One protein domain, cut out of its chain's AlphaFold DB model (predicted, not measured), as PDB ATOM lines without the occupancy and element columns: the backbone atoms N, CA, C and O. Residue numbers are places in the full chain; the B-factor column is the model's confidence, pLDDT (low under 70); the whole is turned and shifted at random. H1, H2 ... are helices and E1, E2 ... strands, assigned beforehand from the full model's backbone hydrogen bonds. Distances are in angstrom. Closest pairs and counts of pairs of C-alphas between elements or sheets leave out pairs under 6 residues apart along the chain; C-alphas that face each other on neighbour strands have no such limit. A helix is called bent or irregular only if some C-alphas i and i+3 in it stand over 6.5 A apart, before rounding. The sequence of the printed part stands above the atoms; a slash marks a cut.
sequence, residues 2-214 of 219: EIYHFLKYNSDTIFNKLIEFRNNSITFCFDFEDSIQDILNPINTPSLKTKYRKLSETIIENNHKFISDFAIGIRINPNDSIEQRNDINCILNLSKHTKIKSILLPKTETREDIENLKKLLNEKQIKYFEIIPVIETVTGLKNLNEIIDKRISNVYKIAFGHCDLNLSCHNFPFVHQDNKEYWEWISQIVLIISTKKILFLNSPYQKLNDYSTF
ATOM      1  N   GLU A   2     196.035 241.747 351.818       90.31
ATOM      2  CA  GLU A   2     196.176 241.625 350.356       90.31
ATOM      3  C   GLU A   2     196.154 240.144 349.956       90.31
ATOM      4  O   GLU A   2     196.681 239.300 350.678       90.31
ATOM      5  N   ILE A   3     195.546 239.833 348.816       91.56
ATOM      6  CA  ILE A   3     195.365 238.476 348.294       91.56
ATOM      7  C   ILE A   3     195.992 238.410 346.904       91.56
ATOM      8  O   ILE A   3     195.690 239.239 346.047       91.56
ATOM      9  N   TYR A   4     196.824 237.399 346.665       94.12
ATOM     10  CA  TYR A   4     197.354 237.068 345.342       94.12
ATOM     11  C   TYR A   4     196.644 235.808 344.852       94.12
ATOM     12  O   TYR A   4     196.921 234.703 345.312       94.12
ATOM     13  N   HIS A   5     195.666 235.990 343.969       92.38
ATOM     14  CA  HIS A   5     194.832 234.907 343.467       92.38
ATOM     15  C   HIS A   5     195.382 234.399 342.137       92.38
ATOM     16  O   HIS A   5     195.205 235.040 341.100       92.38
ATOM     17  N   PHE A   6     196.051 233.251 342.171       93.25
ATOM     18  CA  PHE A   6     196.555 232.581 340.978       93.25
ATOM     19  C   PHE A   6     195.417 231.947 340.182       93.25
ATOM     20  O   PHE A   6     194.663 231.119 340.691       93.25
ATOM     21  N   LEU A   7     195.293 232.359 338.924       90.62
ATOM     22  CA  LEU A   7     194.215 231.936 338.048       90.62
ATOM     23  C   LEU A   7     194.519 230.575 337.433       90.62
ATOM     24  O   LEU A   7     195.563 230.375 336.817       90.62
ATOM     25  N   LYS A   8     193.538 229.675 337.485       88.19
ATOM     26  CA  LYS A   8     193.424 228.609 336.490       88.19
ATOM     27  C   LYS A   8     192.656 229.173 335.302       88.19
ATOM     28  O   LYS A   8     191.509 229.583 335.466       88.19
ATOM     29  N   TYR A   9     193.274 229.192 334.127       90.12
ATOM     30  CA  TYR A   9     192.677 229.803 332.944       90.12
ATOM     31  C   TYR A   9     192.832 228.943 331.685       90.12
ATOM     32  O   TYR A   9     193.697 228.080 331.592       90.12
ATOM     33  N   ASN A  10     191.933 229.149 330.733       88.81
ATOM     34  CA  ASN A  10     191.811 228.455 329.453       88.81
ATOM     35  C   ASN A  10     191.044 229.350 328.455       88.81
ATOM     36  O   ASN A  10     190.760 230.510 328.752       88.81
ATOM     37  N   SER A  11     190.687 228.818 327.282       82.31
ATOM     38  CA  SER A  11     189.908 229.543 326.262       82.31
ATOM     39  C   SER A  11     188.536 230.018 326.743       82.31
ATOM     40  O   SER A  11     188.026 231.010 326.232       82.31
ATOM     41  N   ASP A  12     187.963 229.340 327.735       80.69
ATOM     42  CA  ASP A  12     186.598 229.568 328.217       80.69
ATOM     43  C   ASP A  12     186.586 230.423 329.493       80.69
ATOM     44  O   ASP A  12     185.564 230.559 330.170       80.69
ATOM     45  N   THR A  13     187.737 230.985 329.872       80.81
ATOM     46  CA  THR A  13     187.867 231.806 331.075       80.81
ATOM     47  C   THR A  13     187.182 233.151 330.879       80.81
ATOM     48  O   THR A  13     187.633 234.001 330.115       80.81
ATOM     49  N   ILE A  14     186.090 233.356 331.616       70.31
ATOM     50  CA  ILE A  14     185.285 234.578 331.570       70.31
ATOM     51  C   ILE A  14     185.652 235.465 332.764       70.31
ATOM     52  O   ILE A  14     185.180 235.244 333.881       70.31
ATOM     53  N   PHE A  15     186.447 236.510 332.517       73.88
ATOM     54  CA  PHE A  15     186.847 237.488 333.540       73.88
ATOM     55  C   PHE A  15     185.664 238.260 334.135       73.88
ATOM     56  O   PHE A  15     185.742 238.716 335.270       73.88
ATOM     57  N   ASN A  16     184.534 238.348 333.426       67.31
ATOM     58  CA  ASN A  16     183.338 239.009 333.952       67.31
ATOM     59  C   ASN A  16     182.802 238.353 335.231       67.31
ATOM     60  O   ASN A  16     182.235 239.047 336.063       67.31
ATOM     61  N   LYS A  17     183.032 237.051 335.448       72.19
ATOM     62  CA  LYS A  17     182.673 236.401 336.721       72.19
ATOM     63  C   LYS A  17     183.579 236.836 337.877       72.19
ATOM     64  O   LYS A  17     183.192 236.736 339.031       72.19
ATOM     65  N   LEU A  18     184.772 237.350 337.572       73.31
ATOM     66  CA  LEU A  18     185.700 237.896 338.564       73.31
ATOM     67  C   LEU A  18     185.345 239.334 338.972       73.31
ATOM     68  O   LEU A  18     185.862 239.822 339.973       73.31
ATOM     69  N   ILE A  19     184.439 240.003 338.242       69.56
ATOM     70  CA  ILE A  19     183.936 241.351 338.571       69.56
ATOM     71  C   ILE A  19     183.272 241.379 339.944       69.56
ATOM     72  O   ILE A  19     183.433 242.358 340.667       69.56
ATOM     73  N   GLU A  20     182.593 240.303 340.336       71.81
ATOM     74  CA  GLU A  20     181.971 240.186 341.660       71.81
ATOM     75  C   GLU A  20     183.004 240.222 342.797       71.81
ATOM     76  O   GLU A  20     182.696 240.639 343.910       71.81
ATOM     77  N   PHE A  21     184.260 239.878 342.498       71.75
ATOM     78  CA  PHE A  21     185.387 239.948 343.423       71.75
ATOM     79  C   PHE A  21     186.225 241.221 343.241       71.75
ATOM     80  O   PHE A  21     187.373 241.265 343.682       71.75
ATOM     81  N   ARG A  22     185.690 242.270 342.595       68.81
ATOM     82  CA  ARG A  22     186.359 243.577 342.506       68.81
ATOM     83  C   ARG A  22     186.609 244.127 343.900       68.81
ATOM     84  O   ARG A  22     185.728 244.665 344.563       68.81
ATOM     85  N   ASN A  23     187.851 243.999 344.329       72.94
ATOM     86  CA  ASN A  23     188.343 244.525 345.580       72.94
ATOM     87  C   ASN A  23     189.795 244.941 345.356       72.94
ATOM     88  O   ASN A  23     190.596 244.153 344.856       72.94
ATOM     89  N   ASN A  24     190.148 246.156 345.779       73.12
ATOM     90  CA  ASN A  24     191.512 246.689 345.677       73.12
ATOM     91  C   ASN A  24     192.552 245.843 346.437       73.12
ATOM     92  O   ASN A  24     193.755 246.022 346.258       73.12
ATOM     93  N   SER A  25     192.091 244.916 347.276       85.19
ATOM     94  CA  SER A  25     192.921 243.982 348.029       85.19
ATOM     95  C   SER A  25     193.305 242.726 347.239       85.19
ATOM     96  O   SER A  25     194.173 241.992 347.702       85.19
ATOM     97  N   ILE A  26     192.690 242.445 346.083       90.94
ATOM     98  CA  ILE A  26     192.950 241.230 345.292       90.94
ATOM     99  C   ILE A  26     193.811 241.564 344.074       90.94
ATOM    100  O   ILE A  26     193.494 242.453 343.289       90.94
ATOM    101  N   THR A  27     194.895 240.811 343.908       93.50
ATOM    102  CA  THR A  27     195.754 240.812 342.722       93.50
ATOM    103  C   THR A  27     195.559 239.496 341.977       93.50
ATOM    104  O   THR A  27     195.895 238.432 342.497       93.50
ATOM    105  N   PHE A  28     195.012 239.555 340.766       93.25
ATOM    106  CA  PHE A  28     194.799 238.381 339.921       93.25
ATOM    107  C   PHE A  28     196.089 238.024 339.197       93.25
ATOM    108  O   PHE A  28     196.630 238.838 338.450       93.25
ATOM    109  N   CYS A  29     196.591 236.820 339.446       95.44
ATOM    110  CA  CYS A  29     197.910 236.391 339.015       95.44
ATOM    111  C   CYS A  29     197.819 235.384 337.870       95.44
ATOM    112  O   CYS A  29     197.242 234.307 338.032       95.44
ATOM    113  N   PHE A  30     198.416 235.720 336.728       96.69
ATOM    114  CA  PHE A  30     198.726 234.737 335.695       96.69
ATOM    115  C   PHE A  30     200.038 234.055 336.057       96.69
ATOM    116  O   PHE A  30     201.023 234.723 336.366       96.69
ATOM    117  N   ASP A  31     200.047 232.732 336.028       97.06
ATOM    118  CA  ASP A  31     201.249 231.954 336.273       97.06
ATOM    119  C   ASP A  31     201.782 231.399 334.960       97.06
ATOM    120  O   ASP A  31     201.089 230.629 334.304       97.06
ATOM    121  N   PHE A  32     202.990 231.805 334.573       97.19
ATOM    122  CA  PHE A  32     203.686 231.307 333.386       97.19
ATOM    123  C   PHE A  32     204.710 230.204 333.713       97.19
ATOM    124  O   PHE A  32     205.359 229.666 332.804       97.19
ATOM    125  N   GLU A  33     204.860 229.855 334.993       94.94
ATOM    126  CA  GLU A  33     205.866 228.931 335.510       94.94
ATOM    127  C   GLU A  33     205.290 227.519 335.752       94.94
ATOM    128  O   GLU A  33     204.981 226.831 334.774       94.94
ATOM    129  N   ASP A  34     205.180 227.064 337.008       91.25
ATOM    130  CA  ASP A  34     204.975 225.645 337.346       91.25
ATOM    131  C   ASP A  34     203.573 225.130 337.040       91.25
ATOM    132  O   ASP A  34     203.378 223.923 336.896       91.25
ATOM    133  N   SER A  35     202.567 226.003 336.942       91.81
ATOM    134  CA  SER A  35     201.228 225.555 336.540       91.81
ATOM    135  C   SER A  35     201.146 225.177 335.059       91.81
ATOM    136  O   SER A  35     200.163 224.557 334.647       91.81
ATOM    137  N   ILE A  36     202.167 225.504 334.254       94.06
ATOM    138  CA  ILE A  36     202.214 225.211 332.818       94.06
ATOM    139  C   ILE A  36     203.443 224.361 332.505       94.06
ATOM    140  O   ILE A  36     204.490 224.840 332.062       94.06
ATOM    141  N   GLN A  37     203.271 223.061 332.709       93.56
ATOM    142  CA  GLN A  37     204.264 222.037 332.414       93.56
ATOM    143  C   GLN A  37     203.582 220.728 332.019       93.56
ATOM    144  O   GLN A  37     202.496 220.407 332.502       93.56
ATOM    145  N   ASP A  38     204.234 219.971 331.141       94.31
ATOM    146  CA  ASP A  38     203.875 218.585 330.850       94.31
ATOM    147  C   ASP A  38     204.869 217.672 331.573       94.31
ATOM    148  O   ASP A  38     205.979 217.433 331.098       94.31
ATOM    149  N   ILE A  39     204.476 217.207 332.760       92.38
ATOM    150  CA  ILE A  39     205.324 216.376 333.630       92.38
ATOM    151  C   ILE A  39     205.599 215.008 332.983       92.38
ATOM    152  O   ILE A  39     206.651 214.416 333.212       92.38
ATOM    153  N   LEU A  40     204.672 214.508 332.159       95.88
ATOM    154  CA  LEU A  40     204.801 213.209 331.495       95.88
ATOM    155  C   LEU A  40     205.616 213.307 330.202       95.88
ATOM    156  O   LEU A  40     206.291 212.348 329.829       95.88
ATOM    157  N   ASN A  41     205.574 214.457 329.524       95.19
ATOM    158  CA  ASN A  41     206.355 214.724 328.324       95.19
ATOM    159  C   ASN A  41     206.935 216.156 328.320       95.19
ATOM    160  O   ASN A  41     206.392 217.050 327.664       95.19
ATOM    161  N   PRO A  42     208.088 216.378 328.981       94.25
ATOM    162  CA  PRO A  42     208.683 217.709 329.131       94.25
ATOM    163  C   PRO A  42     208.978 218.447 327.818       94.25
ATOM    164  O   PRO A  42     209.002 219.679 327.807       94.25
ATOM    165  N   ILE A  43     209.142 217.726 326.702       96.12
ATOM    166  CA  ILE A  43     209.365 218.301 325.363       96.12
ATOM    167  C   ILE A  43     208.165 219.161 324.920       96.12
ATOM    168  O   ILE A  43     208.335 220.117 324.163       96.12
ATOM    169  N   ASN A  44     206.960 218.887 325.429       96.31
ATOM    170  CA  ASN A  44     205.755 219.664 325.126       96.31
ATOM    171  C   ASN A  44     205.657 220.981 325.912       96.31
ATOM    172  O   ASN A  44     204.907 221.879 325.513       96.31
ATOM    173  N   THR A  45     206.397 221.124 327.016       95.69
ATOM    174  CA  THR A  45     206.285 222.267 327.938       95.69
ATOM    175  C   THR A  45     206.469 223.632 327.255       95.69
ATOM    176  O   THR A  45     205.631 224.507 327.483       95.69
ATOM    177  N   PRO A  46     207.455 223.852 326.360       96.44
ATOM    178  CA  PRO A  46     207.600 225.138 325.664       96.44
ATOM    179  C   PRO A  46     206.384 225.511 324.798       96.44
ATOM    180  O   PRO A  46     205.955 226.669 324.753       96.44
ATOM    181  N   SER A  47     205.776 224.519 324.136       97.12
ATOM    182  CA  SER A  47     204.559 224.715 323.337       97.12
ATOM    183  C   SER A  47     203.368 225.076 324.228       97.12
ATOM    184  O   SER A  47     202.621 226.012 323.928       97.12
ATOM    185  N   LEU A  48     203.236 224.407 325.380       96.25
ATOM    186  CA  LEU A  48     202.225 224.744 326.382       96.25
ATOM    187  C   LEU A  48     202.414 226.166 326.919       96.25
ATOM    188  O   LEU A  48     201.467 226.949 326.872       96.25
ATOM    189  N   LYS A  49     203.621 226.549 327.348       97.31
ATOM    190  CA  LYS A  49     203.906 227.914 327.826       97.31
ATOM    191  C   LYS A  49     203.569 228.961 326.764       97.31
ATOM    192  O   LYS A  49     202.898 229.949 327.055       97.31
ATOM    193  N   THR A  50     203.914 228.702 325.503       97.62
ATOM    194  CA  THR A  50     203.527 229.561 324.370       97.62
ATOM    195  C   THR A  50     202.008 229.690 324.231       97.62
ATOM    196  O   THR A  50     201.493 230.800 324.082       97.62
ATOM    197  N   LYS A  51     201.270 228.576 324.306       97.06
ATOM    198  CA  LYS A  51     199.801 228.572 324.252       97.06
ATOM    199  C   LYS A  51     199.196 229.398 325.390       97.06
ATOM    200  O   LYS A  51     198.316 230.214 325.139       97.06
ATOM    201  N   TYR A  52     199.662 229.211 326.620       96.88
ATOM    202  CA  TYR A  52     199.107 229.891 327.791       96.88
ATOM    203  C   TYR A  52     199.452 231.386 327.855       96.88
ATOM    204  O   TYR A  52     198.624 232.162 328.326       96.88
ATOM    205  N   ARG A  53     200.595 231.826 327.313       97.81
ATOM    206  CA  ARG A  53     200.868 233.262 327.097       97.81
ATOM    207  C   ARG A  53     199.895 233.889 326.095       97.81
ATOM    208  O   ARG A  53     199.339 234.947 326.347       97.81
ATOM    209  N   LYS A  54     199.617 233.213 324.976       96.75
ATOM    210  CA  LYS A  54     198.616 233.701 324.006       96.75
ATOM    211  C   LYS A  54     197.211 233.752 324.606       96.75
ATOM    212  O   LYS A  54     196.449 234.676 324.331       96.75
ATOM    213  N   LEU A  55     196.868 232.766 325.439       95.56
ATOM    214  CA  LEU A  55     195.599 232.756 326.163       95.56
ATOM    215  C   LEU A  55     195.488 233.946 327.120       95.56
ATOM    216  O   LEU A  55     194.442 234.588 327.130       95.56
ATOM    217  N   SER A  56     196.534 234.274 327.887       95.00
ATOM    218  CA  SER A  56     196.492 235.447 328.768       95.00
ATOM    219  C   SER A  56     196.340 236.745 327.969       95.00
ATOM    220  O   SER A  56     195.501 237.564 328.331       95.00
ATOM    221  N   GLU A  57     197.035 236.897 326.835       94.69
ATOM    222  CA  GLU A  57     196.848 238.034 325.916       94.69
ATOM    223  C   GLU A  57     195.397 238.156 325.440       94.69
ATOM    224  O   GLU A  57     194.779 239.203 325.624       94.69
ATOM    225  N   THR A  58     194.822 237.064 324.930       92.81
ATOM    226  CA  THR A  58     193.431 237.037 324.442       92.81
ATOM    227  C   THR A  58     192.434 237.370 325.551       92.81
ATOM    228  O   THR A  58     191.476 238.111 325.339       92.81
ATOM    229  N   ILE A  59     192.650 236.842 326.758       91.06
ATOM    230  CA  ILE A  59     191.787 237.109 327.910       91.06
ATOM    231  C   ILE A  59     191.842 238.592 328.292       91.06
ATOM    232  O   ILE A  59     190.791 239.206 328.479       91.06
ATOM    233  N   ILE A  60     193.035 239.181 328.398       91.06
ATOM    234  CA  ILE A  60     193.188 240.601 328.734       91.06
ATOM    235  C   ILE A  60     192.572 241.488 327.645       91.06
ATOM    236  O   ILE A  60     191.818 242.406 327.965       91.06
ATOM    237  N   GLU A  61     192.840 241.199 326.371       90.12
ATOM    238  CA  GLU A  61     192.337 241.975 325.234       90.12
ATOM    239  C   GLU A  61     190.803 241.947 325.158       90.12
ATOM    240  O   GLU A  61     190.161 243.002 325.109       90.12
ATOM    241  N   ASN A  62     190.193 240.763 325.262       88.50
ATOM    242  CA  ASN A  62     188.735 240.606 325.217       88.50
ATOM    243  C   ASN A  62     188.019 241.278 326.398       88.50
ATOM    244  O   ASN A  62     186.833 241.591 326.304       88.50
ATOM    245  N   ASN A  63     188.727 241.524 327.504       86.50
ATOM    246  CA  ASN A  63     188.166 242.101 328.725       86.50
ATOM    247  C   ASN A  63     188.745 243.491 329.057       86.50
ATOM    248  O   ASN A  63     188.530 243.982 330.167       86.50
ATOM    249  N   HIS A  64     189.433 244.158 328.119       82.38
ATOM    250  CA  HIS A  64     190.208 245.382 328.385       82.38
ATOM    251  C   HIS A  64     189.407 246.516 329.056       82.38
ATOM    252  O   HIS A  64     189.956 247.275 329.848       82.38
ATOM    253  N   LYS A  65     188.098 246.620 328.785       81.75
ATOM    254  CA  LYS A  65     187.218 247.632 329.400       81.75
ATOM    255  C   LYS A  65     187.025 247.440 330.904       81.75
ATOM    256  O   LYS A  65     186.801 248.409 331.614       81.75
ATOM    257  N   PHE A  66     187.069 246.195 331.371       81.88
ATOM    258  CA  PHE A  66     186.852 245.838 332.772       81.88
ATOM    259  C   PHE A  66     188.163 245.541 333.489       81.88
ATOM    260  O   PHE A  66     188.233 245.680 334.710       81.88
ATOM    261  N   ILE A  67     189.184 245.112 332.743       82.31
ATOM    262  CA  ILE A  67     190.452 244.659 333.303       82.31
ATOM    263  C   ILE A  67     191.225 245.784 333.998       82.31
ATOM    264  O   ILE A  67     191.978 245.525 334.931       82.31
ATOM    265  N   SER A  68     191.026 247.031 333.556       79.50
ATOM    266  CA  SER A  68     191.703 248.215 334.094       79.50
ATOM    267  C   SER A  68     191.413 248.466 335.572       79.50
ATOM    268  O   SER A  68     192.185 249.161 336.229       79.50
ATOM    269  N   ASP A  69     190.316 247.901 336.081       81.31
ATOM    270  CA  ASP A  69     189.879 248.034 337.471       81.31
ATOM    271  C   ASP A  69     190.527 246.987 338.390       81.31
ATOM    272  O   ASP A  69     190.343 247.026 339.605       81.31
ATOM    273  N   PHE A  70     191.275 246.036 337.825       86.88
ATOM    274  CA  PHE A  70     191.900 244.956 338.573       86.88
ATOM    275  C   PHE A  70     193.411 245.137 338.666       86.88
ATOM    276  O   PHE A  70     194.083 245.552 337.722       86.88
ATOM    277  N   ALA A  71     193.968 244.738 339.805       91.12
ATOM    278  CA  ALA A  71     195.400 244.562 339.939       91.12
ATOM    279  C   ALA A  71     195.826 243.250 339.270       91.12
ATOM    280  O   ALA A  71     195.392 242.173 339.683       91.12
ATOM    281  N   ILE A  72     196.697 243.337 338.264       94.25
ATOM    282  CA  ILE A  72     197.243 242.164 337.573       94.25
ATOM    283  C   ILE A  72     198.639 241.846 338.104       94.25
ATOM    284  O   ILE A  72     199.522 242.706 338.125       94.25
ATOM    285  N   GLY A  73     198.825 240.604 338.535       97.31
ATOM    286  CA  GLY A  73     200.112 240.012 338.873       97.31
ATOM    287  C   GLY A  73     200.526 238.983 337.824       97.31
ATOM    288  O   GLY A  73     199.677 238.388 337.158       97.31
ATOM    289  N   ILE A  74     201.827 238.775 337.651       98.25
ATOM    290  CA  ILE A  74     202.350 237.768 336.722       98.25
ATOM    291  C   ILE A  74     203.531 237.060 337.378       98.25
ATOM    292  O   ILE A  74     204.511 237.722 337.714       98.25
ATOM    293  N   ARG A  75     203.455 235.735 337.550       98.31
ATOM    294  CA  ARG A  75     204.622 234.906 337.882       98.31
ATOM    295  C   ARG A  75     205.291 234.473 336.587       98.31
ATOM    296  O   ARG A  75     204.659 233.827 335.754       98.31
ATOM    297  N   ILE A  76     206.533 234.903 336.403       98.38
ATOM    298  CA  ILE A  76     207.340 234.591 335.216       98.38
ATOM    299  C   ILE A  76     208.190 233.350 335.465       98.38
ATOM    300  O   ILE A  76     208.230 232.847 336.575       98.38
ATOM    301  N   ASN A  77     208.882 232.866 334.442       97.81
ATOM    302  CA  ASN A  77     209.886 231.821 334.573       97.81
ATOM    303  C   ASN A  77     211.194 232.369 335.182       97.81
ATOM    304  O   ASN A  77     211.467 233.573 335.061       97.81
ATOM    305  N   PRO A  78     212.024 231.494 335.785       94.12
ATOM    306  CA  PRO A  78     213.305 231.872 336.377       94.12
ATOM    307  C   PRO A  78     214.269 232.548 335.396       94.12
ATOM    308  O   PRO A  78     214.134 232.423 334.168       94.12
ATOM    309  N   ASN A  79     215.264 233.232 335.963       88.12
ATOM    310  CA  ASN A  79     216.287 233.975 335.228       88.12
ATOM    311  C   ASN A  79     217.013 233.152 334.164       88.12
ATOM    312  O   ASN A  79     217.115 231.929 334.239       88.12
ATOM    313  N   ASP A  80     217.490 233.870 333.144       79.00
ATOM    314  CA  ASP A  80     218.318 233.361 332.045       79.00
ATOM    315  C   ASP A  80     217.697 232.234 331.205       79.00
ATOM    316  O   ASP A  80     218.359 231.617 330.368       79.00
ATOM    317  N   SER A  81     216.389 232.016 331.336       86.69
ATOM    318  CA  SER A  81     215.646 231.080 330.497       86.69
ATOM    319  C   SER A  81     215.120 231.744 329.218       86.69
ATOM    320  O   SER A  81     214.742 232.920 329.181       86.69
ATOM    321  N   ILE A  82     215.031 230.963 328.135       94.06
ATOM    322  CA  ILE A  82     214.299 231.379 326.927       94.06
ATOM    323  C   ILE A  82     212.832 231.698 327.254       94.06
ATOM    324  O   ILE A  82     212.246 232.624 326.694       94.06
ATOM    325  N   GLU A  83     212.267 230.974 328.219       96.81
ATOM    326  CA  GLU A  83     210.903 231.169 328.691       96.81
ATOM    327  C   GLU A  83     210.721 232.520 329.382       96.81
ATOM    328  O   GLU A  83     209.744 233.200 329.084       96.81
ATOM    329  N   GLN A  84     211.686 232.986 330.182       96.94
ATOM    330  CA  GLN A  84     211.626 234.324 330.769       96.94
ATOM    331  C   GLN A  84     211.583 235.403 329.684       96.94
ATOM    332  O   GLN A  84     210.765 236.316 329.743       96.94
ATOM    333  N   ARG A  85     212.408 235.297 328.637       96.38
ATOM    334  CA  ARG A  85     212.372 236.272 327.528       96.38
ATOM    335  C   ARG A  85     211.007 236.285 326.834       96.38
ATOM    336  O   ARG A  85     210.505 237.355 326.483       96.38
ATOM    337  N   ASN A  86     210.398 235.112 326.669       97.81
ATOM    338  CA  ASN A  86     209.050 234.977 326.124       97.81
ATOM    339  C   ASN A  86     207.988 235.572 327.063       97.81
ATOM    340  O   ASN A  86     207.071 236.242 326.585       97.81
ATOM    341  N   ASP A  87     208.135 235.400 328.378       98.31
ATOM    342  CA  ASP A  87     207.263 236.020 329.381       98.31
ATOM    343  C   ASP A  87     207.332 237.540 329.306       98.31
ATOM    344  O   ASP A  87     206.299 238.197 329.243       98.31
ATOM    345  N   ILE A  88     208.535 238.110 329.241       98.06
ATOM    346  CA  ILE A  88     208.734 239.559 329.162       98.06
ATOM    347  C   ILE A  88     208.107 240.138 327.883       98.06
ATOM    348  O   ILE A  88     207.506 241.212 327.918       98.06
ATOM    349  N   ASN A  89     208.191 239.425 326.755       97.62
ATOM    350  CA  ASN A  89     207.506 239.829 325.524       97.62
ATOM    351  C   ASN A  89     205.978 239.778 325.666       97.62
ATOM    352  O   ASN A  89     205.295 240.691 325.204       97.62
ATOM    353  N   CYS A  90     205.443 238.755 326.336       98.00
ATOM    354  CA  CYS A  90     204.019 238.680 326.647       98.00
ATOM    355  C   CYS A  90     203.599 239.843 327.559       98.00
ATOM    356  O   CYS A  90     202.671 240.575 327.232       98.00
ATOM    357  N   ILE A  91     204.339 240.111 328.640       98.12
ATOM    358  CA  ILE A  91     204.086 241.234 329.558       98.12
ATOM    359  C   ILE A  91     204.067 242.569 328.807       98.12
ATOM    360  O   ILE A  91     203.189 243.394 329.060       98.12
ATOM    361  N   LEU A  92     204.983 242.781 327.858       97.56
ATOM    362  CA  LEU A  92     204.977 243.971 327.006       97.56
ATOM    363  C   LEU A  92     203.648 244.121 326.252       97.56
ATOM    364  O   LEU A  92     203.097 245.221 326.209       97.56
ATOM    365  N   ASN A  93     203.103 243.039 325.695       96.00
ATOM    366  CA  ASN A  93     201.797 243.069 325.036       96.00
ATOM    367  C   ASN A  93     200.657 243.319 326.028       96.00
ATOM    368  O   ASN A  93     199.838 244.204 325.787       96.00
ATOM    369  N   LEU A  94     200.644 242.626 327.169       94.81
ATOM    370  CA  LEU A  94     199.629 242.821 328.210       94.81
ATOM    371  C   LEU A  94     199.611 244.269 328.721       94.81
ATOM    372  O   LEU A  94     198.541 244.850 328.906       94.81
ATOM    373  N   SER A  95     200.787 244.886 328.874       93.75
ATOM    374  CA  SER A  95     200.942 246.255 329.383       93.75
ATOM    375  C   SER A  95     200.298 247.335 328.501       93.75
ATOM    376  O   SER A  95     200.063 248.450 328.965       93.75
ATOM    377  N   LYS A  96     199.961 247.008 327.245       91.88
ATOM    378  CA  LYS A  96     199.216 247.894 326.334       91.88
ATOM    379  C   LYS A  96     197.736 248.007 326.708       91.88
ATOM    380  O   LYS A  96     197.095 248.992 326.357       91.88
ATOM    381  N   HIS A  97     197.203 247.008 327.411       91.38
ATOM    382  CA  HIS A  97     195.776 246.878 327.715       91.38
ATOM    383  C   HIS A  97     195.469 246.943 329.214       91.38
ATOM    384  O   HIS A  97     194.333 247.216 329.593       91.38
ATOM    385  N   THR A  98     196.458 246.698 330.078       91.12
ATOM    386  CA  THR A  98     196.277 246.723 331.532       91.12
ATOM    387  C   THR A  98     197.527 247.192 332.270       91.12
ATOM    388  O   THR A  98     198.640 247.151 331.747       91.12
ATOM    389  N   LYS A  99     197.349 247.634 333.517       91.69
ATOM    390  CA  LYS A  99     198.461 247.976 334.408       91.69
ATOM    391  C   LYS A  99     198.958 246.713 335.104       91.69
ATOM    392  O   LYS A  99     198.195 246.028 335.781       91.69
ATOM    393  N   ILE A 100     200.256 246.451 334.996       96.19
ATOM    394  CA  ILE A 100     200.900 245.363 335.731       96.19
ATOM    395  C   ILE A 100     201.221 245.866 337.139       96.19
ATOM    396  O   ILE A 100     202.013 246.793 337.311       96.19
ATOM    397  N   LYS A 101     200.585 245.288 338.162       96.12
ATOM    398  CA  LYS A 101     200.889 245.605 339.563       96.12
ATOM    399  C   LYS A 101     202.184 244.909 339.965       96.12
ATOM    400  O   LYS A 101     203.159 245.574 340.300       96.12
ATOM    401  N   SER A 102     202.211 243.584 339.894       97.69
ATOM    402  CA  SER A 102     203.306 242.800 340.467       97.69
ATOM    403  C   SER A 102     203.885 241.831 339.444       97.69
ATOM    404  O   SER A 102     203.140 241.147 338.744       97.69
ATOM    405  N   ILE A 103     205.208 241.734 339.391       98.38
ATOM    406  CA  ILE A 103     205.909 240.661 338.682       98.38
ATOM    407  C   ILE A 103     206.570 239.786 339.743       98.38
ATOM    408  O   ILE A 103     207.394 240.275 340.512       98.38
ATOM    409  N   LEU A 104     206.176 238.519 339.825       98.50
ATOM    410  CA  LEU A 104     206.757 237.558 340.752       98.50
ATOM    411  C   LEU A 104     207.918 236.846 340.056       98.50
ATOM    412  O   LEU A 104     207.710 236.240 339.004       98.50
ATOM    413  N   LEU A 105     209.117 236.948 340.632       97.94
ATOM    414  CA  LEU A 105     210.345 236.352 340.101       97.94
ATOM    415  C   LEU A 105     210.677 235.081 340.904       97.94
ATOM    416  O   LEU A 105     211.160 235.210 342.035       97.94
ATOM    417  N   PRO A 106     210.395 233.878 340.377       97.88
ATOM    418  CA  PRO A 106     210.721 232.631 341.062       97.88
ATOM    419  C   PRO A 106     212.229 232.434 341.198       97.88
ATOM    420  O   PRO A 106     213.012 233.043 340.464       97.88
ATOM    421  N   LYS A 107     212.618 231.577 342.145       96.56
ATOM    422  CA  LYS A 107     214.002 231.151 342.406       96.56
ATOM    423  C   LYS A 107     214.977 232.326 342.483       96.56
ATOM    424  O   LYS A 107     216.050 232.284 341.894       96.56
ATOM    425  N   THR A 108     214.591 233.394 343.186       97.50
ATOM    426  CA  THR A 108     215.489 234.538 343.389       97.50
ATOM    427  C   THR A 108     216.554 234.161 344.417       97.50
ATOM    428  O   THR A 108     216.232 233.921 345.583       97.50
ATOM    429  N   GLU A 109     217.820 234.136 344.006       97.62
ATOM    430  CA  GLU A 109     218.944 233.708 344.847       97.62
ATOM    431  C   GLU A 109     219.911 234.844 345.178       97.62
ATOM    432  O   GLU A 109     220.650 234.772 346.163       97.62
ATOM    433  N   THR A 110     219.908 235.905 344.376       96.50
ATOM    434  CA  THR A 110     220.825 237.038 344.493       96.50
ATOM    435  C   THR A 110     220.109 238.367 344.268       96.50
ATOM    436  O   THR A 110     218.992 238.444 343.759       96.50
ATOM    437  N   ARG A 111     220.770 239.466 344.636       95.25
ATOM    438  CA  ARG A 111     220.317 240.812 344.262       95.25
ATOM    439  C   ARG A 111     220.364 241.034 342.746       95.25
ATOM    440  O   ARG A 111     219.513 241.743 342.209       95.25
ATOM    441  N   GLU A 112     221.360 240.456 342.080       94.88
ATOM    442  CA  GLU A 112     221.577 240.627 340.644       94.88
ATOM    443  C   GLU A 112     220.390 240.093 339.837       94.88
ATOM    444  O   GLU A 112     219.982 240.717 338.863       94.88
ATOM    445  N   ASP A 113     219.748 239.026 340.316       96.00
ATOM    446  CA  ASP A 113     218.527 238.476 339.730       96.00
ATOM    447  C   ASP A 113     217.435 239.534 339.522       96.00
ATOM    448  O   ASP A 113     216.814 239.621 338.458       96.00
ATOM    449  N   ILE A 114     217.222 240.374 340.536       96.12
ATOM    450  CA  ILE A 114     216.229 241.448 340.494       96.12
ATOM    451  C   ILE A 114     216.714 242.573 339.578       96.12
ATOM    452  O   ILE A 114     215.934 243.117 338.798       96.12
ATOM    453  N   GLU A 115     217.990 242.948 339.657       94.81
ATOM    454  CA  GLU A 115     218.557 244.028 338.840       94.81
ATOM    455  C   GLU A 115     218.544 243.690 337.343       94.81
ATOM    456  O   GLU A 115     218.178 244.544 336.528       94.81
ATOM    457  N   ASN A 116     218.835 242.440 336.991       95.00
ATOM    458  CA  ASN A 116     218.771 241.923 335.629       95.00
ATOM    459  C   ASN A 116     217.338 241.958 335.092       95.00
ATOM    460  O   ASN A 116     217.104 242.498 334.005       95.00
ATOM    461  N   LEU A 117     216.354 241.506 335.878       96.50
ATOM    462  CA  LEU A 117     214.946 241.631 335.502       96.50
ATOM    463  C   LEU A 117     214.543 243.102 335.302       96.50
ATOM    464  O   LEU A 117     213.921 243.447 334.296       96.50
ATOM    465  N   LYS A 118     214.927 243.999 336.220       95.69
ATOM    466  CA  LYS A 118     214.637 245.439 336.101       95.69
ATOM    467  C   LYS A 118     215.221 246.031 334.827       95.69
ATOM    468  O   LYS A 118     214.539 246.803 334.157       95.69
ATOM    469  N   LYS A 119     216.461 245.675 334.489       95.00
ATOM    470  CA  LYS A 119     217.118 246.115 333.257       95.00
ATOM    471  C   LYS A 119     216.314 245.681 332.030       95.00
ATOM    472  O   LYS A 119     215.966 246.539 331.223       95.00
ATOM    473  N   LEU A 120     215.921 244.409 331.949       95.44
ATOM    474  CA  LEU A 120     215.108 243.879 330.845       95.44
ATOM    475  C   LEU A 120     213.747 244.584 330.714       95.44
ATOM    476  O   LEU A 120     213.314 244.917 329.608       95.44
ATOM    477  N   LEU A 121     213.068 244.833 331.838       96.56
ATOM    478  CA  LEU A 121     211.784 245.540 331.859       96.56
ATOM    479  C   LEU A 121     211.940 247.003 331.412       96.56
ATOM    480  O   LEU A 121     211.133 247.492 330.618       96.56
ATOM    481  N   ASN A 122     212.995 247.683 331.869       95.75
ATOM    482  CA  ASN A 122     213.291 249.073 331.520       95.75
ATOM    483  C   ASN A 122     213.674 249.233 330.041       95.75
ATOM    484  O   ASN A 122     213.178 250.148 329.388       95.75
ATOM    485  N   GLU A 123     214.498 248.332 329.496       96.75
ATOM    486  CA  GLU A 123     214.870 248.312 328.072       96.75
ATOM    487  C   GLU A 123     213.639 248.219 327.161       96.75
ATOM    488  O   GLU A 123     213.587 248.841 326.100       96.75
ATOM    489  N   LYS A 124     212.610 247.489 327.602       96.56
ATOM    490  CA  LYS A 124     211.327 247.356 326.897       96.56
ATOM    491  C   LYS A 124     210.281 248.392 327.311       96.56
ATOM    492  O   LYS A 124     209.160 248.335 326.813       96.56
ATOM    493  N   GLN A 125     210.630 249.331 328.192       96.56
ATOM    494  CA  GLN A 125     209.741 250.377 328.710       96.56
ATOM    495  C   GLN A 125     208.448 249.822 329.340       96.56
ATOM    496  O   GLN A 125     207.390 250.457 329.301       96.56
ATOM    497  N   ILE A 126     208.525 248.630 329.932       96.75
ATOM    498  CA  ILE A 126     207.397 247.979 330.599       96.75
ATOM    499  C   ILE A 126     207.177 248.664 331.945       96.75
ATOM    500  O   ILE A 126     208.065 248.695 332.797       96.75
ATOM    501  N   LYS A 127     205.971 249.196 332.155       95.56
ATOM    502  CA  LYS A 127     205.572 249.791 333.435       95.56
ATOM    503  C   LYS A 127     205.000 248.719 334.354       95.56
ATOM    504  O   LYS A 127     204.068 248.009 333.983       95.56
ATOM    505  N   TYR A 128     205.528 248.661 335.567       96.38
ATOM    506  CA  TYR A 128     205.073 247.797 336.649       96.38
ATOM    507  C   TYR A 128     205.177 248.556 337.977       96.38
ATOM    508  O   TYR A 128     205.897 249.554 338.063       96.38
ATOM    509  N   PHE A 129     204.446 248.122 339.007       95.88
ATOM    510  CA  PHE A 129     204.530 248.746 340.331       95.88
ATOM    511  C   PHE A 129     205.639 248.118 341.188       95.88
ATOM    512  O   PHE A 129     206.469 248.841 341.747       95.88
ATOM    513  N   GLU A 130     205.695 246.787 341.251       96.81
ATOM    514  CA  GLU A 130     206.657 246.065 342.087       96.81
ATOM    515  C   GLU A 130     207.167 244.763 341.457       96.81
ATOM    516  O   GLU A 130     206.477 244.125 340.658       96.81
ATOM    517  N   ILE A 131     208.369 244.361 341.870       97.75
ATOM    518  CA  ILE A 131     208.889 243.004 341.707       97.75
ATOM    519  C   ILE A 131     208.802 242.318 343.068       97.75
ATOM    520  O   ILE A 131     209.214 242.880 344.083       97.75
ATOM    521  N   ILE A 132     208.258 241.106 343.078       98.06
ATOM    522  CA  ILE A 132     208.148 240.261 344.263       98.06
ATOM    523  C   ILE A 132     209.094 239.075 344.057       98.06
ATOM    524  O   ILE A 132     208.732 238.143 343.336       98.06
ATOM    525  N   PRO A 133     210.305 239.086 344.637       97.75
ATOM    526  CA  PRO A 133     211.156 237.908 344.607       97.75
ATOM    527  C   PRO A 133     210.485 236.773 345.385       97.75
ATOM    528  O   PRO A 133     209.981 236.979 346.497       97.75
ATOM    529  N   VAL A 134     210.460 235.582 344.792       98.19
ATOM    530  CA  VAL A 134     210.004 234.363 345.461       98.19
ATOM    531  C   VAL A 134     211.226 233.665 346.047       98.19
ATOM    532  O   VAL A 134     212.157 233.286 345.334       98.19
ATOM    533  N   ILE A 135     211.230 233.549 347.370       98.25
ATOM    534  CA  ILE A 135     212.279 232.903 348.150       98.25
ATOM    535  C   ILE A 135     211.871 231.452 348.347       98.25
ATOM    536  O   ILE A 135     210.942 231.147 349.096       98.25
ATOM    537  N   GLU A 136     212.550 230.568 347.631       97.62
ATOM    538  CA  GLU A 136     212.162 229.160 347.543       97.62
ATOM    539  C   GLU A 136     213.355 228.221 347.322       97.62
ATOM    540  O   GLU A 136     213.195 227.064 346.959       97.62
ATOM    541  N   THR A 137     214.572 228.709 347.574       98.00
ATOM    542  CA  THR A 137     215.795 227.901 347.587       98.00
ATOM    543  C   THR A 137     216.603 228.186 348.849       98.00
ATOM    544  O   THR A 137     216.470 229.246 349.473       98.00
ATOM    545  N   VAL A 138     217.471 227.247 349.233       97.69
ATOM    546  CA  VAL A 138     218.397 227.428 350.363       97.69
ATOM    547  C   VAL A 138     219.314 228.632 350.128       97.69
ATOM    548  O   VAL A 138     219.593 229.385 351.062       97.69
ATOM    549  N   THR A 139     219.769 228.835 348.889       98.06
ATOM    550  CA  THR A 139     220.609 229.978 348.506       98.06
ATOM    551  C   THR A 139     219.850 231.292 348.664       98.06
ATOM    552  O   THR A 139     220.346 232.197 349.333       98.06
ATOM    553  N   GLY A 140     218.620 231.382 348.143       97.56
ATOM    554  CA  GLY A 140     217.781 232.573 348.288       97.56
ATOM    555  C   GLY A 140     217.473 232.911 349.745       97.56
ATOM    556  O   GLY A 140     217.525 234.078 350.133       97.56
ATOM    557  N   LEU A 141     217.236 231.903 350.591       97.00
ATOM    558  CA  LEU A 141     217.021 232.123 352.022       97.00
ATOM    559  C   LEU A 141     218.286 232.649 352.723       97.00
ATOM    560  O   LEU A 141     218.201 233.605 353.494       97.00
ATOM    561  N   LYS A 142     219.461 232.077 352.429       97.56
ATOM    562  CA  LYS A 142     220.751 232.542 352.977       97.56
ATOM    563  C   LYS A 142     221.075 233.976 352.555       97.56
ATOM    564  O   LYS A 142     221.524 234.770 353.380       97.56
ATOM    565  N   ASN A 143     220.796 234.314 351.300       97.31
ATOM    566  CA  ASN A 143     221.095 235.621 350.716       97.31
ATOM    567  C   ASN A 143     219.966 236.641 350.903       97.31
ATOM    568  O   ASN A 143     220.071 237.766 350.412       97.31
ATOM    569  N   LEU A 144     218.895 236.295 351.630       96.44
ATOM    570  CA  LEU A 144     217.688 237.115 351.729       96.44
ATOM    571  C   LEU A 144     217.998 238.567 352.093       96.44
ATOM    572  O   LEU A 144     217.456 239.485 351.483       96.44
ATOM    573  N   ASN A 145     218.902 238.794 353.049       94.75
ATOM    574  CA  ASN A 145     219.275 240.140 353.469       94.75
ATOM    575  C   ASN A 145     219.872 240.980 352.319       94.75
ATOM    576  O   ASN A 145     219.637 242.183 352.271       94.75
ATOM    577  N   GLU A 146     220.601 240.384 351.384       93.69
ATOM    578  CA  GLU A 146     221.151 241.091 350.221       93.69
ATOM    579  C   GLU A 146     220.088 241.315 349.140       93.69
ATOM    580  O   GLU A 146     220.004 242.408 348.576       93.69
ATOM    581  N   ILE A 147     219.224 240.317 348.919       94.69
ATOM    582  CA  ILE A 147     218.128 240.348 347.936       94.69
ATOM    583  C   ILE A 147     217.163 241.514 348.197       94.69
ATOM    584  O   ILE A 147     216.679 242.133 347.257       94.69
ATOM    585  N   ILE A 148     216.886 241.840 349.464       91.62
ATOM    586  CA  ILE A 148     215.920 242.892 349.842       91.62
ATOM    587  C   ILE A 148     216.579 244.199 350.305       91.62
ATOM    588  O   ILE A 148     216.013 244.951 351.104       91.62
ATOM    589  N   ASP A 149     217.818 244.465 349.895       86.69
ATOM    590  CA  ASP A 149     218.502 245.717 350.222       86.69
ATOM    591  C   ASP A 149     217.640 246.945 349.854       86.69
ATOM    592  O   ASP A 149     217.113 247.043 348.749       86.69
ATOM    593  N   LYS A 150     217.520 247.917 350.774       71.56
ATOM    594  CA  LYS A 150     216.694 249.133 350.603       71.56
ATOM    595  C   LYS A 150     217.088 249.977 349.386       71.56
ATOM    596  O   LYS A 150     216.314 250.829 348.960       71.56
ATOM    597  N   ARG A 151     218.289 249.772 348.840       74.88
ATOM    598  CA  ARG A 151     218.759 250.419 347.607       74.88
ATOM    599  C   ARG A 151     218.055 249.888 346.356       74.88
ATOM    600  O   ARG A 151     218.122 250.526 345.308       74.88
ATOM    601  N   ILE A 152     217.361 248.756 346.447       74.94
ATOM    602  CA  ILE A 152     216.607 248.176 345.341       74.94
ATOM    603  C   ILE A 152     215.218 248.816 345.323       74.94
ATOM    604  O   ILE A 152     214.318 248.445 346.073       74.94
ATOM    605  N   SER A 153     215.031 249.806 344.447       75.50
ATOM    606  CA  SER A 153     213.701 250.380 344.223       75.50
ATOM    607  C   SER A 153     212.726 249.294 343.735       75.50
ATOM    608  O   SER A 153     213.129 248.415 342.968       75.50
ATOM    609  N   ASN A 154     211.453 249.396 344.126       88.62
ATOM    610  CA  ASN A 154     210.339 248.555 343.658       88.62
ATOM    611  C   ASN A 154     210.269 247.118 344.209       88.62
ATOM    612  O   ASN A 154     209.506 246.317 343.675       88.62
ATOM    613  N   VAL A 155     210.989 246.800 345.288       94.75
ATOM    614  CA  VAL A 155     210.756 245.581 346.081       94.75
ATOM    615  C   VAL A 155     210.088 245.987 347.389       94.75
ATOM    616  O   VAL A 155     210.715 246.611 348.241       94.75
ATOM    617  N   TYR A 156     208.802 245.670 347.534       94.62
ATOM    618  CA  TYR A 156     208.021 245.964 348.749       94.62
ATOM    619  C   TYR A 156     207.545 244.703 349.467       94.62
ATOM    620  O   TYR A 156     207.155 244.760 350.633       94.62
ATOM    621  N   LYS A 157     207.566 243.570 348.764       95.81
ATOM    622  CA  LYS A 157     207.115 242.262 349.225       95.81
ATOM    623  C   LYS A 157     208.144 241.212 348.840       95.81
ATOM    624  O   LYS A 157     208.817 241.371 347.827       95.81
ATOM    625  N   ILE A 158     208.186 240.124 349.593       97.38
ATOM    626  CA  ILE A 158     208.741 238.846 349.138       97.38
ATOM    627  C   ILE A 158     207.646 237.788 349.186       97.38
ATOM    628  O   ILE A 158     206.751 237.884 350.026       97.38
ATOM    629  N   ALA A 159     207.727 236.784 348.324       97.81
ATOM    630  CA  ALA A 159     206.888 235.596 348.399       97.81
ATOM    631  C   ALA A 159     207.694 234.413 348.935       97.81
ATOM    632  O   ALA A 159     208.900 234.339 348.714       97.81
ATOM    633  N   PHE A 160     207.037 233.488 349.629       97.81
ATOM    634  CA  PHE A 160     207.664 232.264 350.120       97.81
ATOM    635  C   PHE A 160     207.156 231.040 349.355       97.81
ATOM    636  O   PHE A 160     205.953 230.771 349.367       97.81
ATOM    637  N   GLY A 161     208.055 230.278 348.733       97.00
ATOM    638  CA  GLY A 161     207.750 229.020 348.044       97.00
ATOM    639  C   GLY A 161     208.215 227.807 348.854       97.00
ATOM    640  O   GLY A 161     209.292 227.269 348.619       97.00
ATOM    641  N   HIS A 162     207.431 227.358 349.841       95.88
ATOM    642  CA  HIS A 162     207.888 226.274 350.728       95.88
ATOM    643  C   HIS A 162     208.072 224.919 350.028       95.88
ATOM    644  O   HIS A 162     208.889 224.126 350.483       95.88
ATOM    645  N   CYS A 163     207.329 224.620 348.956       95.56
ATOM    646  CA  CYS A 163     207.482 223.354 348.229       95.56
ATOM    647  C   CYS A 163     208.863 223.252 347.582       95.56
ATOM    648  O   CYS A 163     209.575 222.275 347.807       95.56
ATOM    649  N   ASP A 164     209.266 224.278 346.837       96.81
ATOM    650  CA  ASP A 164     210.587 224.315 346.215       96.81
ATOM    651  C   ASP A 164     211.701 224.468 347.254       96.81
ATOM    652  O   ASP A 164     212.766 223.873 347.088       96.81
ATOM    653  N   LEU A 165     211.442 225.124 348.397       97.50
ATOM    654  CA  LEU A 165     212.412 225.127 349.495       97.50
ATOM    655  C   LEU A 165     212.618 223.715 350.060       97.50
ATOM    656  O   LEU A 165     213.759 223.315 350.279       97.50
ATOM    657  N   ASN A 166     211.547 222.938 350.259       97.50
ATOM    658  CA  ASN A 166     211.661 221.538 350.677       97.50
ATOM    659  C   ASN A 166     212.508 220.729 349.685       97.50
ATOM    660  O   ASN A 166     213.402 219.993 350.110       97.50
ATOM    661  N   LEU A 167     212.277 220.910 348.378       96.50
ATOM    662  CA  LEU A 167     213.097 220.293 347.332       96.50
ATOM    663  C   LEU A 167     214.566 220.717 347.443       96.50
ATOM    664  O   LEU A 167     215.452 219.864 347.413       96.50
ATOM    665  N   SER A 168     214.825 222.013 347.623       97.06
ATOM    666  CA  SER A 168     216.173 222.566 347.771       97.06
ATOM    667  C   SER A 168     216.889 222.080 349.037       97.06
ATOM    668  O   SER A 168     218.117 222.034 349.040       97.06
ATOM    669  N   CYS A 169     216.153 221.737 350.098       95.94
ATOM    670  CA  CYS A 169     216.680 221.160 351.339       95.94
ATOM    671  C   CYS A 169     216.836 219.630 351.286       95.94
ATOM    672  O   CYS A 169     217.389 219.055 352.218       95.94
ATOM    673  N   HIS A 170     216.352 218.966 350.228       96.12
ATOM    674  CA  HIS A 170     216.200 217.507 350.165       96.12
ATOM    675  C   HIS A 170     215.311 216.926 351.282       96.12
ATOM    676  O   HIS A 170     215.506 215.789 351.717       96.12
ATOM    677  N   ASN A 171     214.307 217.686 351.728       95.06
ATOM    678  CA  ASN A 171     213.364 217.239 352.748       95.06
ATOM    679  C   ASN A 171     212.300 216.324 352.127       95.06
ATOM    680  O   ASN A 171     211.556 216.733 351.234       95.06
ATOM    681  N   PHE A 172     212.197 215.089 352.623       92.38
ATOM    682  CA  PHE A 172     211.065 214.205 352.355       92.38
ATOM    683  C   PHE A 172     210.714 213.405 353.624       92.38
ATOM    684  O   PHE A 172     211.598 212.739 354.169       92.38
ATOM    685  N   PRO A 173     209.455 213.428 354.106       93.44
ATOM    686  CA  PRO A 173     208.300 214.139 353.545       93.44
ATOM    687  C   PRO A 173     208.451 215.669 353.604       93.44
ATOM    688  O   PRO A 173     209.278 216.190 354.349       93.44
ATOM    689  N   PHE A 174     207.664 216.385 352.795       95.75
ATOM    690  CA  PHE A 174     207.674 217.849 352.802       95.75
ATOM    691  C   PHE A 174     207.132 218.395 354.125       95.75
ATOM    692  O   PHE A 174     206.151 217.902 354.685       95.75
ATOM    693  N   VAL A 175     207.769 219.459 354.593       94.12
ATOM    694  CA  VAL A 175     207.365 220.258 355.743       94.12
ATOM    695  C   VAL A 175     206.309 221.269 355.287       94.12
ATOM    696  O   VAL A 175     206.586 222.126 354.441       94.12
ATOM    697  N   HIS A 176     205.105 221.175 355.854       93.50
ATOM    698  CA  HIS A 176     203.945 222.016 355.535       93.50
ATOM    699  C   HIS A 176     203.511 222.890 356.723       93.50
ATOM    700  O   HIS A 176     204.115 222.860 357.793       93.50
ATOM    701  N   GLN A 177     202.445 223.675 356.541       91.06
ATOM    702  CA  GLN A 177     201.926 224.648 357.512       91.06
ATOM    703  C   GLN A 177     201.520 224.056 358.876       91.06
ATOM    704  O   GLN A 177     201.372 224.799 359.844       91.06
ATOM    705  N   ASP A 178     201.309 222.745 358.968       88.94
ATOM    706  CA  ASP A 178     201.005 222.027 360.212       88.94
ATOM    707  C   ASP A 178     202.258 221.557 360.971       88.94
ATOM    708  O   ASP A 178     202.146 220.965 362.045       88.94
ATOM    709  N   ASN A 179     203.454 221.855 360.459       92.31
ATOM    710  CA  ASN A 179     204.727 221.516 361.077       92.31
ATOM    711  C   ASN A 179     205.408 222.759 361.683       92.31
ATOM    712  O   ASN A 179     205.408 223.841 361.100       92.31
ATOM    713  N   LYS A 180     206.036 222.598 362.855       94.25
ATOM    714  CA  LYS A 180     206.813 223.648 363.533       94.25
ATOM    715  C   LYS A 180     207.952 224.194 362.663       94.25
ATOM    716  O   LYS A 180     208.170 225.401 362.660       94.25
ATOM    717  N   GLU A 181     208.640 223.337 361.912       94.69
ATOM    718  CA  GLU A 181     209.780 223.715 361.066       94.69
ATOM    719  C   GLU A 181     209.375 224.715 359.965       94.69
ATOM    720  O   GLU A 181     210.100 225.673 359.703       94.69
ATOM    721  N   TYR A 182     208.160 224.603 359.411       95.62
ATOM    722  CA  TYR A 182     207.619 225.600 358.476       95.62
ATOM    723  C   TYR A 182     207.549 226.995 359.111       95.62
ATOM    724  O   TYR A 182     207.941 227.997 358.509       95.62
ATOM    725  N   TRP A 183     207.077 227.064 360.357       95.50
ATOM    726  CA  TRP A 183     206.976 228.318 361.102       95.50
ATOM    727  C   TRP A 183     208.335 228.835 361.570       95.50
ATOM    728  O   TRP A 183     208.499 230.047 361.721       95.50
ATOM    729  N   GLU A 184     209.327 227.962 361.749       95.88
ATOM    730  CA  GLU A 184     210.714 228.365 361.991       95.88
ATOM    731  C   GLU A 184     211.310 229.049 360.753       95.88
ATOM    732  O   GLU A 184     211.908 230.119 360.895       95.88
ATOM    733  N   TRP A 185     211.066 228.530 359.541       96.19
ATOM    734  CA  TRP A 185     211.451 229.213 358.296       96.19
ATOM    735  C   TRP A 185     210.785 230.584 358.167       96.19
ATOM    736  O   TRP A 185     211.469 231.583 357.937       96.19
ATOM    737  N   ILE A 186     209.467 230.662 358.384       96.44
ATOM    738  CA  ILE A 186     208.747 231.943 358.359       96.44
ATOM    739  C   ILE A 186     209.313 232.908 359.398       96.44
ATOM    740  O   ILE A 186     209.534 234.074 359.082       96.44
ATOM    741  N   SER A 187     209.581 232.447 360.620       96.00
ATOM    742  CA  SER A 187     210.109 233.298 361.691       96.00
ATOM    743  C   SER A 187     211.461 233.903 361.317       96.00
ATOM    744  O   SER A 187     211.675 235.097 361.526       96.00
ATOM    745  N   GLN A 188     212.352 233.114 360.707       95.12
ATOM    746  CA  GLN A 188     213.646 233.598 360.213       95.12
ATOM    747  C   GLN A 188     213.472 234.647 359.109       95.12
ATOM    748  O   GLN A 188     214.090 235.713 359.158       95.12
ATOM    749  N   ILE A 189     212.587 234.381 358.146       96.62
ATOM    750  CA  ILE A 189     212.285 235.308 357.053       96.62
ATOM    751  C   ILE A 189     211.716 236.625 357.602       96.62
ATOM    752  O   ILE A 189     212.217 237.703 357.280       96.62
ATOM    753  N   VAL A 190     210.698 236.550 358.466       95.62
ATOM    754  CA  VAL A 190     210.019 237.711 359.060       95.62
ATOM    755  C   VAL A 190     210.991 238.562 359.879       95.62
ATOM    756  O   VAL A 190     210.979 239.790 359.762       95.62
ATOM    757  N   LEU A 191     211.879 237.929 360.654       94.94
ATOM    758  CA  LEU A 191     212.925 238.623 361.406       94.94
ATOM    759  C   LEU A 191     213.782 239.493 360.475       94.94
ATOM    760  O   LEU A 191     213.962 240.682 360.741       94.94
ATOM    761  N   ILE A 192     214.247 238.935 359.354       94.19
ATOM    762  CA  ILE A 192     215.099 239.640 358.388       94.19
ATOM    763  C   ILE A 192     214.337 240.799 357.728       94.19
ATOM    764  O   ILE A 192     214.825 241.935 357.708       94.19
ATOM    765  N   ILE A 193     213.127 240.552 357.217       94.38
ATOM    766  CA  ILE A 193     212.385 241.545 356.420       94.38
ATOM    767  C   ILE A 193     211.780 242.678 357.264       94.38
ATOM    768  O   ILE A 193     211.633 243.803 356.772       94.38
ATOM    769  N   SER A 194     211.465 242.418 358.541       89.69
ATOM    770  CA  SER A 194     210.844 243.399 359.446       89.69
ATOM    771  C   SER A 194     211.718 244.644 359.637       89.69
ATOM    772  O   SER A 194     211.218 245.771 359.651       89.69
ATOM    773  N   THR A 195     213.042 244.468 359.639       87.44
ATOM    774  CA  THR A 195     214.029 245.560 359.731       87.44
ATOM    775  C   THR A 195     214.015 246.498 358.510       87.44
ATOM    776  O   THR A 195     214.574 247.608 358.531       87.44
ATOM    777  N   LYS A 196     213.350 246.085 357.423       88.88
ATOM    778  CA  LYS A 196     213.383 246.756 356.120       88.88
ATOM    779  C   LYS A 196     212.036 247.249 355.614       88.88
ATOM    780  O   LYS A 196     212.010 247.849 354.545       88.88
ATOM    781  N   LYS A 197     210.961 247.103 356.400       88.56
ATOM    782  CA  LYS A 197     209.583 247.443 355.991       88.56
ATOM    783  C   LYS A 197     209.142 246.690 354.725       88.56
ATOM    784  O   LYS A 197     208.361 247.214 353.936       88.56
ATOM    785  N   ILE A 198     209.662 245.478 354.539       93.69
ATOM    786  CA  ILE A 198     209.256 244.570 353.471       93.69
ATOM    787  C   ILE A 198     208.150 243.669 354.011       93.69
ATOM    788  O   ILE A 198     208.240 243.157 355.128       93.69
ATOM    789  N   LEU A 199     207.093 243.507 353.227       94.38
ATOM    790  CA  LEU A 199     205.944 242.680 353.567       94.38
ATOM    791  C   LEU A 199     206.186 241.218 353.169       94.38
ATOM    792  O   LEU A 199     206.852 240.920 352.177       94.38
ATOM    793  N   PHE A 200     205.604 240.303 353.936       95.88
ATOM    794  CA  PHE A 200     205.647 238.870 353.665       95.88
ATOM    795  C   PHE A 200     204.392 238.429 352.909       95.88
ATOM    796  O   PHE A 200     203.279 238.650 353.389       95.88
ATOM    797  N   LEU A 201     204.562 237.784 351.756       95.94
ATOM    798  CA  LEU A 201     203.513 237.043 351.065       95.94
ATOM    799  C   LEU A 201     203.715 235.550 351.333       95.94
ATOM    800  O   LEU A 201     204.722 234.959 350.942       95.94
ATOM    801  N   ASN A 202     202.748 234.951 352.022       94.31
ATOM    802  CA  ASN A 202     202.842 233.555 352.420       94.31
ATOM    803  C   ASN A 202     202.700 232.596 351.223       94.31
ATOM    804  O   ASN A 202     202.132 232.953 350.190       94.31
ATOM    805  N   SER A 203     203.180 231.362 351.389       92.25
ATOM    806  CA  SER A 203     202.985 230.289 350.412       92.25
ATOM    807  C   SER A 203     201.508 229.974 350.160       92.25
ATOM    808  O   SER A 203     200.679 230.174 351.056       92.25
ATOM    809  N   PRO A 204     201.178 229.363 349.006       89.75
ATOM    810  CA  PRO A 204     199.857 228.795 348.772       89.75
ATOM    811  C   PRO A 204     199.433 227.842 349.894       89.75
ATOM    812  O   PRO A 204     200.199 226.974 350.329       89.75
ATOM    813  N   TYR A 205     198.188 227.996 350.343       85.81
ATOM    814  CA  TYR A 205     197.567 227.080 351.287       85.81
ATOM    815  C   TYR A 205     197.043 225.851 350.538       85.81
ATOM    816  O   TYR A 205     196.193 225.970 349.659       85.81
ATOM    817  N   GLN A 206     197.576 224.668 350.852       82.88
ATOM    818  CA  GLN A 206     197.332 223.466 350.045       82.88
ATOM    819  C   GLN A 206     196.034 222.728 350.406       82.88
ATOM    820  O   GLN A 206     195.480 222.007 349.576       82.88
ATOM    821  N   LYS A 207     195.516 222.897 351.629       84.06
ATOM    822  CA  LYS A 207     194.310 222.195 352.096       84.06
ATOM    823  C   LYS A 207     193.048 222.957 351.672       84.06
ATOM    824  O   LYS A 207     192.387 223.587 352.485       84.06
ATOM    825  N   LEU A 208     192.694 222.885 350.387       81.56
ATOM    826  CA  LEU A 208     191.589 223.668 349.799       81.56
ATOM    827  C   LEU A 208     190.205 223.426 350.435       81.56
ATOM    828  O   LEU A 208     189.336 224.283 350.328       81.56
ATOM    829  N   ASN A 209     190.007 222.284 351.101       82.12
ATOM    830  CA  ASN A 209     188.749 221.940 351.778       82.12
ATOM    831  C   ASN A 209     188.739 222.309 353.275       82.12
ATOM    832  O   ASN A 209     187.725 222.108 353.940       82.12
ATOM    833  N   ASP A 210     189.845 222.818 353.821       80.31
ATOM    834  CA  ASP A 210     189.974 223.182 355.237       80.31
ATOM    835  C   ASP A 210     189.826 224.698 355.422       80.31
ATOM    836  O   ASP A 210     190.786 225.442 355.639       80.31
ATOM    837  N   TYR A 211     188.581 225.165 355.310       76.56
ATOM    838  CA  TYR A 211     188.245 226.577 355.496       76.56
ATOM    839  C   TYR A 211     188.544 227.071 356.915       76.56
ATOM    840  O   TYR A 211     188.932 228.224 357.077       76.56
ATOM    841  N   SER A 212     188.391 226.214 357.929       75.44
ATOM    842  CA  SER A 212     188.650 226.549 359.335       75.44
ATOM    843  C   SER A 212     190.090 226.984 359.568       75.44
ATOM    844  O   SER A 212     190.336 228.003 360.211       75.44
ATOM    845  N   THR A 213     191.043 226.240 359.012       72.38
ATOM    846  CA  THR A 213     192.466 226.550 359.149       72.38
ATOM    847  C   THR A 213     192.892 227.687 358.215       72.38
ATOM    848  O   THR A 213     193.845 228.399 358.517       72.38
ATOM    849  N   PHE A 214     192.194 227.900 357.093       70.38
ATOM    850  CA  PHE A 214     192.474 229.013 356.181       70.38
ATOM    851  C   PHE A 214     191.985 230.367 356.712       70.38
ATOM    852  O   PHE A 214     192.674 231.374 356.561       70.38
TER     853      PHE A 214
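What this domain is: This is residues 2 to 214 of the 219 residues of the protein "HpcH_HpaI domain-containing protein" of Bacteroidales bacterium (UniProt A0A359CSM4). Seven parallel strands curl into a barrel that is not fully closed, open between E1 and E7, with H2, H4, H5 and H9 packed round its outside. H1, H3 and H10 lie off the sheet, H10 at the end of a tail, residues 202 to 210. The printed part has 213 residues, with ten named helices and seven named strands in the order E1 H1 E2 H2 H3 E3 H4 E4 H5 E5 H6 H7 E6 H8 H9 E7 H10; across the sheet the order is E1 to E7, and the class is mixed. It is compact, with a radius of gyration of the C-alphas of 17.2 A, and rounded, spanning 45 by 41 by 39 A.

How they stand to each other: E1, residues 3 to 6, is an edge strand parallel to E2, residues 26 to 31, with N 27 and O 3 2.8 A apart. H1, residues 15 to 21, is not on the sheet. H2, residues 42 to 62, is on it; H3, residues 64 to 67, is not. E3, residues 71 to 75, is parallel to E2 (N 73 and O 28, 2.8 A) and to E4, residues 100 to 105 (N 104 and O 74, 2.8 A). H4, residues 82 to 94, is over E3 and E4 at a height over the sheet of 10.7 A; it touches H2 at a shallow tilt of 8 degrees, the same way, the closest C-alphas being those of Glu 57 and Leu 94, 6.0 A apart. H5, residues 111 to 123, is over E4 and E5, residues 128 to 135, at a height of 9.9 A; N 132 and O 103 of E5 and E4 are 2.8 A apart. H6, residues 138 to 142, and H7, residues 144 to 147, only graze the sheet. E6, residues 157 to 160, is parallel to E5 (N 135 and O 159, 2.8 A). H8, residues 162 to 169, only just touches H6, with 3 pairs of C-alphas within 8 A, closest Val 138 and Ser 168, 5.9 A. H9, residues 180 to 194, is over E7, residues 199 to 201, the other edge strand (N 201 and O 158 of E6, 2.8 A). H10, residues 211 to 214, touches no helix. Each strand and the next, with the helix or helices between, form a strand-helix-strand unit, a parallel pair joined through helix, with a right-handed crossover. H2, H4, H5 and H9 on one face make two layers, helices over a sheet. Every O i to N i+4 pair is within hydrogen-bond range in H4, H5, H6, H8 and H9, but 15 of 17 in H2 and 1 of 3 in H1, where 3 of 4 O i to N i+3 pairs are; H3, H7 and H10 are too short for such a pair.

Where its parts are: E1 begins at C-alpha 3 (195.365, 238.476, 348.294). H2 is 30.6 A long and irregular, C-alphas 43 and 46 being 7.1 A apart. H9 is 20.6 A, E5 20.2 A, H5 18.7 A and H4 18.6 A. H10 ends at C-alpha 214 (192.474, 229.013, 356.181).

The domain as a whole: The two farthest C-alphas, of Lys 65 and Phe 172, are 47.0 A apart. The printed part has no cut and no long link. Residues 39 to 44, of which 42 to 44 belong to H2, stand free. The mean pLDDT of the printed part is 91.8; residues 16, 19 and 22 are under 70.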